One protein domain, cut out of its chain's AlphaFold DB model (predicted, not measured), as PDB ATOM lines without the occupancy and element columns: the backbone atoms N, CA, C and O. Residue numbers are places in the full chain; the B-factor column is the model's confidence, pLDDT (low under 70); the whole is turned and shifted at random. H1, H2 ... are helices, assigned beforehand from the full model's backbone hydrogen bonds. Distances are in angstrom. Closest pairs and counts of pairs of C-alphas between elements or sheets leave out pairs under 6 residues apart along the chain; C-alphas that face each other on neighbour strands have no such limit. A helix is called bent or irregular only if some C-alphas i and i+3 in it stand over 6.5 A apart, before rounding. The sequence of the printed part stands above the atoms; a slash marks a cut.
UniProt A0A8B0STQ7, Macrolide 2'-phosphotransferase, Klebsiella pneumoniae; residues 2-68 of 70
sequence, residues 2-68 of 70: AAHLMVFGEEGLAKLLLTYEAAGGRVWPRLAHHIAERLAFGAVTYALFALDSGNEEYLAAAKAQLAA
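AT A GLANCE: This is residues 2 to 68 of the 70 residues of the protein "Macrolide 2'-phosphotransferase" of Klebsiella pneumoniae (UniProt A0A8B0STQ7). Two helical hairpins stand end to end: H2 and H3 follow each other along the long axis, while H1 folds back beside H2 and H4 folds back beside H3. The far ends stick out at residues 19 to 24, of which 19 to 22 belong to H1, and at residues 52 to 57. The printed part has 67 residues with four named helices, H1 to H4 in order, and no named strand; the class is all helix. It is loose, with a radius of gyration of the C-alphas of 15.3 A, and spans 45 by 21 by 18 A.

IN THESE COORDINATES: Find C-alpha 2 at (37.584, 23.093, 232.940), where H1 begins; it covers residues 2 to 22 and measures 19.1 A. H1 is irregular, with C-alphas 7 and 10 at 9.5 A and a kink of 135 degrees near residue 10. H2, residues 31 to 40, measures 14.4 A, and H3, residues 42 to 53, measures 16.2 A. H4, residues 56 to 67, runs 16.5 A to C-alpha 67 at (29.134, 43.026, 230.408).

HOW THE PARTS SIT: Look first at the hairpin of H1 and H2, which touch, the closest C-alphas being those of Ala 2 and Leu 39 at 5.1 A. Their lines stand at a shallow tilt of 21 degrees, opposite ways. H2 and H3 meet only through their link. In the hairpin of H3 and H4 the helices touch, with the C-alphas of Ala 47 and Ala 62 the closest at 4.8 A. They run opposite ways at a shallow tilt of 30 degrees. H1 is apart from H3 and H4, and H2 is apart from H4. In H2, H3 and H4 every O i to N i+4 pair is within hydrogen-bond range; in H1, 15 of 17 are.

THE WHOLE: The outline is a rod, and the two C-alphas farthest apart, those of Ala 22 and Glu 56, are 44.8 A apart. The printed part has no cut. The links H2 to H3 and H3 to H4 are tight, and H1 to H2 is short. The mean pLDDT of the printed part is 98.2, and no printed residue is under 70.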
ATOM      1  N   ALA A   2      38.125  21.975 233.744       94.94
ATOM      2  CA  ALA A   2      37.584  23.093 232.940       94.94
ATOM      3  C   ALA A   2      38.567  23.643 231.886       94.94
ATOM      4  O   ALA A   2      38.209  23.768 230.724       94.94
ATOM      5  N   ALA A   3      39.842  23.841 232.244       95.75
ATOM      6  CA  ALA A   3      40.870  24.224 231.270       95.75
ATOM      7  C   ALA A   3      41.065  23.180 230.148       95.75
ATOM      8  O   ALA A   3      41.384  23.533 229.021       95.75
ATOM      9  N   HIS A   4      40.834  21.894 230.427       97.56
ATOM     10  CA  HIS A   4      40.927  20.849 229.406       97.56
ATOM     11  C   HIS A   4      39.749  20.917 228.421       97.56
ATOM     12  O   HIS A   4      39.945  20.666 227.238       97.56
ATOM     13  N   LEU A   5      38.550  21.293 228.888       98.12
ATOM     14  CA  LEU A   5      37.416  21.611 228.013       98.12
ATOM     15  C   LEU A   5      37.719  22.841 227.145       98.12
ATOM     16  O   LEU A   5      37.503  22.801 225.943       98.12
ATOM     17  N   MET A   6      38.279  23.897 227.740       98.06
ATOM     18  CA  MET A   6      38.642  25.128 227.029       98.06
ATOM     19  C   MET A   6      39.653  24.889 225.898       98.06
ATOM     20  O   MET A   6      39.537  25.486 224.835       98.06
ATOM     21  N   VAL A   7      40.651  24.032 226.131       98.44
ATOM     22  CA  VAL A   7      41.768  23.826 225.194       98.44
ATOM     23  C   VAL A   7      41.500  22.701 224.191       98.44
ATOM     24  O   VAL A   7      41.941  22.788 223.049       98.44
ATOM     25  N   PHE A   8      40.786  21.645 224.592       98.06
ATOM     26  CA  PHE A   8      40.620  20.428 223.783       98.06
ATOM     27  C   PHE A   8      39.162  20.104 223.425       98.06
ATOM     28  O   PHE A   8      38.894  19.052 222.843       98.06
ATOM     29  N   GLY A   9      38.220  20.980 223.777       98.06
ATOM     30  CA  GLY A   9      36.800  20.804 223.496       98.06
ATOM     31  C   GLY A   9      36.168  19.606 224.212       98.06
ATOM     32  O   GLY A   9      36.758  18.968 225.091       98.06
ATOM     33  N   GLU A  10      34.930  19.301 223.827       98.19
ATOM     34  CA  GLU A  10      34.131  18.240 224.448       98.19
ATOM     35  C   GLU A  10      34.725  16.845 224.226       98.19
ATOM     36  O   GLU A  10      34.738  16.033 225.149       98.19
ATOM     37  N   GLU A  11      35.282  16.572 223.040       98.19
ATOM     38  CA  GLU A  11      35.916  15.281 222.740       98.19
ATOM     39  C   GLU A  11      37.133  15.039 223.647       98.19
ATOM     40  O   GLU A  11      37.297  13.956 224.217       98.19
ATOM     41  N   GLY A  12      37.973  16.063 223.827       98.38
ATOM     42  CA  GLY A  12      39.107  16.001 224.740       98.38
ATOM     43  C   GLY A  12      38.664  15.808 226.189       98.38
ATOM     44  O   GLY A  12      39.239  14.987 226.905       98.38
ATOM     45  N   LEU A  13      37.616  16.518 226.619       98.50
ATOM     46  CA  LEU A  13      37.055  16.353 227.957       98.50
ATOM     47  C   LEU A  13      36.497  14.938 228.175       98.50
ATOM     48  O   LEU A  13      36.744  14.350 229.226       98.50
ATOM     49  N   ALA A  14      35.792  14.367 227.200       98.31
ATOM     50  CA  ALA A  14      35.254  13.012 227.295       98.31
ATOM     51  C   ALA A  14      36.371  11.972 227.475       98.31
ATOM     52  O   ALA A  14      36.300  11.138 228.380       98.31
ATOM     53  N   LYS A  15      37.450  12.069 226.683       98.50
ATOM     54  CA  LYS A  15      38.636  11.204 226.827       98.50
ATOM     55  C   LYS A  15      39.282  11.345 228.205       98.50
ATOM     56  O   LYS A  15      39.654  10.337 228.814       98.50
ATOM     57  N   LEU A  16      39.383  12.575 228.714       98.50
ATOM     58  CA  LEU A  16      39.907  12.837 230.052       98.50
ATOM     59  C   LEU A  16      39.048  12.172 231.130       98.50
ATOM     60  O   LEU A  16      39.601  11.530 232.016       98.50
ATOM     61  N   LEU A  17      37.722  12.322 231.071       98.50
ATOM     62  CA  LEU A  17      36.817  11.772 232.083       98.50
ATOM     63  C   LEU A  17      36.834  10.242 232.100       98.50
ATOM     64  O   LEU A  17      36.942   9.668 233.179       98.50
ATOM     65  N   LEU A  18      36.824   9.597 230.927       98.50
ATOM     66  CA  LEU A  18      36.948   8.139 230.819       98.50
ATOM     67  C   LEU A  18      38.266   7.641 231.425       98.50
ATOM     68  O   LEU A  18      38.278   6.696 232.210       98.50
ATOM     69  N   THR A  19      39.378   8.304 231.096       98.62
ATOM     70  CA  THR A  19      40.701   7.937 231.625       98.62
ATOM     71  C   THR A  19      40.792   8.195 233.131       98.62
ATOM     72  O   THR A  19      41.349   7.381 233.864       98.62
ATOM     73  N   TYR A  20      40.228   9.309 233.608       98.69
ATOM     74  CA  TYR A  20      40.200   9.671 235.024       98.69
ATOM     75  C   TYR A  20      39.400   8.659 235.849       98.69
ATOM     76  O   TYR A  20      39.890   8.209 236.880       98.69
ATOM     77  N   GLU A  21      38.212   8.268 235.384       98.62
ATOM     78  CA  GLU A  21      37.385   7.247 236.035       98.62
ATOM     79  C   GLU A  21      38.077   5.878 236.038       98.62
ATOM     80  O   GLU A  21      38.182   5.245 237.088       98.62
ATOM     81  N   ALA A  22      38.642   5.454 234.901       98.56
ATOM     82  CA  ALA A  22      39.382   4.195 234.795       98.56
ATOM     83  C   ALA A  22      40.625   4.146 235.704       98.56
ATOM     84  O   ALA A  22      40.998   3.079 236.186       98.56
ATOM     85  N   ALA A  23      41.246   5.297 235.979       98.62
ATOM     86  CA  ALA A  23      42.354   5.428 236.923       98.62
ATOM     87  C   ALA A  23      41.909   5.475 238.404       98.62
ATOM     88  O   ALA A  23      42.744   5.684 239.284       98.62
ATOM     89  N   GLY A  24      40.616   5.293 238.700       98.56
ATOM     90  CA  GLY A  24      40.053   5.306 240.057       98.56
ATOM     91  C   GLY A  24      39.527   6.669 240.516       98.56
ATOM     92  O   GLY A  24      39.175   6.839 241.685       98.56
ATOM     93  N   GLY A  25      39.469   7.655 239.622       98.44
ATOM     94  CA  GLY A  25      38.905   8.969 239.890       98.44
ATOM     95  C   GLY A  25      37.391   8.914 240.094       98.44
ATOM     96  O   GLY A  25      36.656   8.305 239.320       98.44
ATOM     97  N   ARG A  26      36.892   9.583 241.135       98.50
ATOM     98  CA  ARG A  26      35.454   9.620 241.422       98.50
ATOM     99  C   ARG A  26      34.743  10.588 240.479       98.50
ATOM    100  O   ARG A  26      35.012  11.787 240.505       98.50
ATOM    101  N   VAL A  27      33.768  10.082 239.730       98.38
ATOM    102  CA  VAL A  27      32.899  10.880 238.852       98.38
ATOM    103  C   VAL A  27      31.436  10.838 239.308       98.38
ATOM    104  O   VAL A  27      31.076  10.128 240.249       98.38
ATOM    105  N   TRP A  28      30.585  11.639 238.667       98.50
ATOM    106  CA  TRP A  28      29.131  11.610 238.846       98.50
ATOM    107  C   TRP A  28      28.420  11.946 237.525       98.50
ATOM    108  O   TRP A  28      29.032  12.577 236.659       98.50
ATOM    109  N   PRO A  29      27.123  11.606 237.361       98.25
ATOM    110  CA  PRO A  29      26.441  11.681 236.060       98.25
ATOM    111  C   PRO A  29      26.457  13.053 235.365       98.25
ATOM    112  O   PRO A  29      26.421  13.127 234.145       98.25
ATOM    113  N   ARG A  30      26.522  14.156 236.124       98.31
ATOM    114  CA  ARG A  30      26.550  15.533 235.589       98.31
ATOM    115  C   ARG A  30      27.925  16.199 235.674       98.31
ATOM    116  O   ARG A  30      27.999  17.422 235.604       98.31
ATOM    117  N   LEU A  31      29.008  15.435 235.835       98.44
ATOM    118  CA  LEU A  31      30.355  15.996 235.967       98.44
ATOM    119  C   LEU A  31      30.761  16.814 234.733       98.44
ATOM    120  O   LEU A  31      31.219  17.939 234.888       98.44
ATOM    121  N   ALA A  32      30.537  16.301 233.520       98.25
ATOM    122  CA  ALA A  32      30.873  17.023 232.288       98.25
ATOM    123  C   ALA A  32      30.121  18.361 232.177       98.25
ATOM    124  O   ALA A  32      30.733  19.397 231.936       98.25
ATOM    125  N   HIS A  33      28.815  18.357 232.459       98.50
ATOM    126  CA  HIS A  33      28.017  19.583 232.513       98.50
ATOM    127  C   HIS A  33      28.538  20.552 233.583       98.50
ATOM    128  O   HIS A  33      28.760  21.719 233.295       98.50
ATOM    129  N   HIS A  34      28.819  20.073 234.798       98.56
ATOM    130  CA  HIS A  34      29.376  20.919 235.857       98.56
ATOM    131  C   HIS A  34      30.737  21.527 235.477       98.56
ATOM    132  O   HIS A  34      31.057  22.635 235.897       98.56
ATOM    133  N   ILE A  35      31.543  20.821 234.681       98.56
ATOM    134  CA  ILE A  35      32.816  21.328 234.162       98.56
ATOM    135  C   ILE A  35      32.598  22.465 233.157       98.56
ATOM    136  O   ILE A  35      33.367  23.424 233.191       98.56
ATOM    137  N   ALA A  36      31.564  22.384 232.314       98.44
ATOM    138  CA  ALA A  36      31.178  23.470 231.415       98.44
ATOM    139  C   ALA A  36      30.733  24.715 232.200       98.44
ATOM    140  O   ALA A  36      31.288  25.791 231.992       98.44
ATOM    141  N   GLU A  37      29.863  24.551 233.201       98.50
ATOM    142  CA  GLU A  37      29.463  25.653 234.094       98.50
ATOM    143  C   GLU A  37      30.671  26.260 234.829       98.50
ATOM    144  O   GLU A  37      30.785  27.471 235.005       98.50
ATOM    145  N   ARG A  38      31.632  25.422 235.237       98.44
ATOM    146  CA  ARG A  38      32.887  25.883 235.848       98.44
ATOM    147  C   ARG A  38      33.778  26.661 234.885       98.44
ATOM    148  O   ARG A  38      34.545  27.493 235.362       98.44
ATOM    149  N   LEU A  39      33.726  26.367 233.588       98.31
ATOM    150  CA  LEU A  39      34.465  27.110 232.573       98.31
ATOM    151  C   LEU A  39      33.844  28.497 232.360       98.31
ATOM    152  O   LEU A  39      34.581  29.476 232.426       98.31
ATOM    153  N   ALA A  40      32.518  28.580 232.219       97.62
ATOM    154  CA  ALA A  40      31.774  29.846 232.150       97.62
ATOM    155  C   ALA A  40      32.034  30.728 233.390       97.62
ATOM    156  O   ALA A  40      32.430  31.891 233.299       97.62
ATOM    157  N   PHE A  41      31.996  30.123 234.585       98.19
ATOM    158  CA  PHE A  41      32.348  30.796 235.843       98.19
ATOM    159  C   PHE A  41      33.792  31.350 235.882       98.19
ATOM    160  O   PHE A  41      34.132  32.170 236.741       98.19
ATOM    161  N   GLY A  42      34.666  30.945 234.954       97.69
ATOM    162  CA  GLY A  42      36.014  31.487 234.806       97.69
ATOM    163  C   GLY A  42      36.046  33.014 234.667       97.69
ATOM    164  O   GLY A  42      36.946  33.635 235.234       97.69
ATOM    165  N   ALA A  43      35.042  33.628 234.028       98.00
ATOM    166  CA  ALA A  43      34.938  35.088 233.911       98.00
ATOM    167  C   ALA A  43      34.828  35.781 235.283       98.00
ATOM    168  O   ALA A  43      35.463  36.809 235.519       98.00
ATOM    169  N   VAL A  44      34.103  35.179 236.235       98.38
ATOM    170  CA  VAL A  44      34.010  35.682 237.617       98.38
ATOM    171  C   VAL A  44      35.365  35.599 238.316       98.38
ATOM    172  O   VAL A  44      35.793  36.549 238.967       98.38
ATOM    173  N   THR A  45      36.068  34.475 238.153       98.44
ATOM    174  CA  THR A  45      37.404  34.289 238.747       98.44
ATOM    175  C   THR A  45      38.399  35.307 238.187       98.44
ATOM    176  O   THR A  45      39.156  35.907 238.948       98.44
ATOM    177  N   TYR A  46      38.365  35.543 236.872       98.50
ATOM    178  CA  TYR A  46      39.204  36.544 236.220       98.50
ATOM    179  C   TYR A  46      38.897  37.962 236.709       98.50
ATOM    180  O   TYR A  46      39.820  38.721 236.987       98.50
ATOM    181  N   ALA A  47      37.622  38.311 236.890       98.50
ATOM    182  CA  ALA A  47      37.237  39.631 237.371       98.50
ATOM    183  C   ALA A  47      37.664  39.909 238.815       98.50
ATOM    184  O   ALA A  47      38.135  41.008 239.102       98.50
ATOM    185  N   LEU A  48      37.553  38.921 239.708       98.75
ATOM    186  CA  LEU A  48      38.062  39.049 241.076       98.75
ATOM    187  C   LEU A  48      39.588  39.186 241.085       98.75
ATOM    188  O   LEU A  48      40.115  40.074 241.745       98.75
ATOM    189  N   PHE A  49      40.293  38.381 240.284       98.62
ATOM    190  CA  PHE A  49      41.738  38.529 240.117       98.62
ATOM    191  C   PHE A  49      42.115  39.925 239.605       98.62
ATOM    192  O   PHE A  49      43.011  40.562 240.151       98.62
ATOM    193  N   ALA A  50      41.428  40.416 238.573       98.56
ATOM    194  CA  ALA A  50      41.673  41.734 238.005       98.56
ATOM    195  C   ALA A  50      41.468  42.845 239.046       98.56
ATOM    196  O   ALA A  50      42.314  43.731 239.159       98.56
ATOM    197  N   LEU A  51      40.395  42.753 239.838       98.44
ATOM    198  CA  LEU A  51      40.099  43.677 240.930       98.44
ATOM    199  C   LEU A  51      41.204  43.685 241.992       98.44
ATOM    200  O   LEU A  51      41.721  44.750 242.321       98.44
ATOM    201  N   ASP A  52      41.602  42.509 242.479       98.69
ATOM    202  CA  ASP A  52      42.603  42.378 243.542       98.69
ATOM    203  C   ASP A  52      44.024  42.712 243.056       98.69
ATOM    204  O   ASP A  52      44.875  43.126 243.841       98.69
ATOM    205  N   SER A  53      44.294  42.562 241.753       98.25
ATOM    206  CA  SER A  53      45.603  42.862 241.162       98.25
ATOM    207  C   SER A  53      45.928  44.357 241.102       98.25
ATOM    208  O   SER A  53      47.097  44.717 240.967       98.25
ATOM    209  N   GLY A  54      44.912  45.228 241.135       97.75
ATOM    210  CA  GLY A  54      45.069  46.668 240.900       97.75
ATOM    211  C   GLY A  54      45.558  47.035 239.490       97.75
ATOM    212  O   GLY A  54      45.910  48.188 239.250       97.75
ATOM    213  N   ASN A  55      45.613  46.079 238.555       98.62
ATOM    214  CA  ASN A  55      46.034  46.320 237.180       98.62
ATOM    215  C   ASN A  55      44.848  46.822 236.341       98.62
ATOM    216  O   ASN A  55      43.893  46.087 236.085       98.62
ATOM    217  N   GLU A  56      44.939  48.066 235.876       98.38
ATOM    218  CA  GLU A  56      43.885  48.722 235.094       98.38
ATOM    219  C   GLU A  56      43.579  48.020 233.760       98.38
ATOM    220  O   GLU A  56      42.420  47.980 233.344       98.38
ATOM    221  N   GLU A  57      44.571  47.408 233.103       98.50
ATOM    222  CA  GLU A  57      44.354  46.669 231.851       98.50
ATOM    223  C   GLU A  57      43.508  45.415 232.093       98.50
ATOM    224  O   GLU A  57      42.539  45.159 231.374       98.50
ATOM    225  N   TYR A  58      43.824  44.658 233.147       98.44
ATOM    226  CA  TYR A  58      43.032  43.488 233.530       98.44
ATOM    227  C   TYR A  58      41.639  43.884 234.004       98.44
ATOM    228  O   TYR A  58      40.663  43.215 233.665       98.44
ATOM    229  N   LEU A  59      41.520  44.984 234.749       98.62
ATOM    230  CA  LEU A  59      40.230  45.451 235.244       98.62
ATOM    231  C   LEU A  59      39.316  45.900 234.099       98.62
ATOM    232  O   LEU A  59      38.121  45.599 234.112       98.62
ATOM    233  N   ALA A  60      39.864  46.581 233.090       98.62
ATOM    234  CA  ALA A  60      39.130  46.946 231.885       98.62
ATOM    235  C   ALA A  60      38.679  45.706 231.096       98.62
ATOM    236  O   ALA A  60      37.503  45.607 230.738       98.62
ATOM    237  N   ALA A  61      39.577  44.737 230.889       98.56
ATOM    238  CA  ALA A  61      39.259  43.488 230.197       98.56
ATOM    239  C   ALA A  61      38.165  42.687 230.922       98.56
ATOM    240  O   ALA A  61      37.199  42.249 230.299       98.56
ATOM    241  N   ALA A  62      38.263  42.556 232.248       98.56
ATOM    242  CA  ALA A  62      37.283  41.843 233.058       98.56
ATOM    243  C   ALA A  62      35.892  42.494 233.024       98.56
ATOM    244  O   ALA A  62      34.886  41.799 232.886       98.56
ATOM    245  N   LYS A  63      35.821  43.831 233.110       98.38
ATOM    246  CA  LYS A  63      34.553  44.574 232.992       98.38
ATOM    247  C   LYS A  63      33.898  44.351 231.631       98.38
ATOM    248  O   LYS A  63      32.694  44.119 231.574       98.38
ATOM    249  N   ALA A  64      34.683  44.409 230.555       98.50
ATOM    250  CA  ALA A  64      34.182  44.171 229.207       98.50
ATOM    251  C   ALA A  64      33.648  42.741 229.051       98.50
ATOM    252  O   ALA A  64      32.550  42.556 228.532       98.50
ATOM    253  N   GLN A  65      34.383  41.747 229.556       98.25
ATOM    254  CA  GLN A  65      33.973  40.346 229.491       98.25
ATOM    255  C   GLN A  65      32.666  40.082 230.253       98.25
ATOM    256  O   GLN A  65      31.796  39.409 229.723       98.25
ATOM    257  N   LEU A  66      32.499  40.629 231.465       97.75
ATOM    258  CA  LEU A  66      31.281  40.425 232.265       97.75
ATOM    259  C   LEU A  66      30.047  41.169 231.734       97.75
ATOM    260  O   LEU A  66      28.924  40.779 232.043       97.75
ATOM    261  N   ALA A  67      30.236  42.266 230.998       97.25
ATOM    262  CA  ALA A  67      29.134  43.026 230.408       97.25
ATOM    263  C   ALA A  67      28.655  42.446 229.065       97.25
ATOM    264  O   ALA A  67      27.541  42.747 228.633       97.25
ATOM    265  N   ALA A  68      29.493  41.654 228.391       96.38
ATOM    266  CA  ALA A  68      29.125  40.952 227.169       96.38
ATOM    267  C   ALA A  68      28.193  39.765 227.473       96.38
ATOM    268  O   ALA A  68      28.277  39.152 228.535       96.38
TER     269      ALA A  68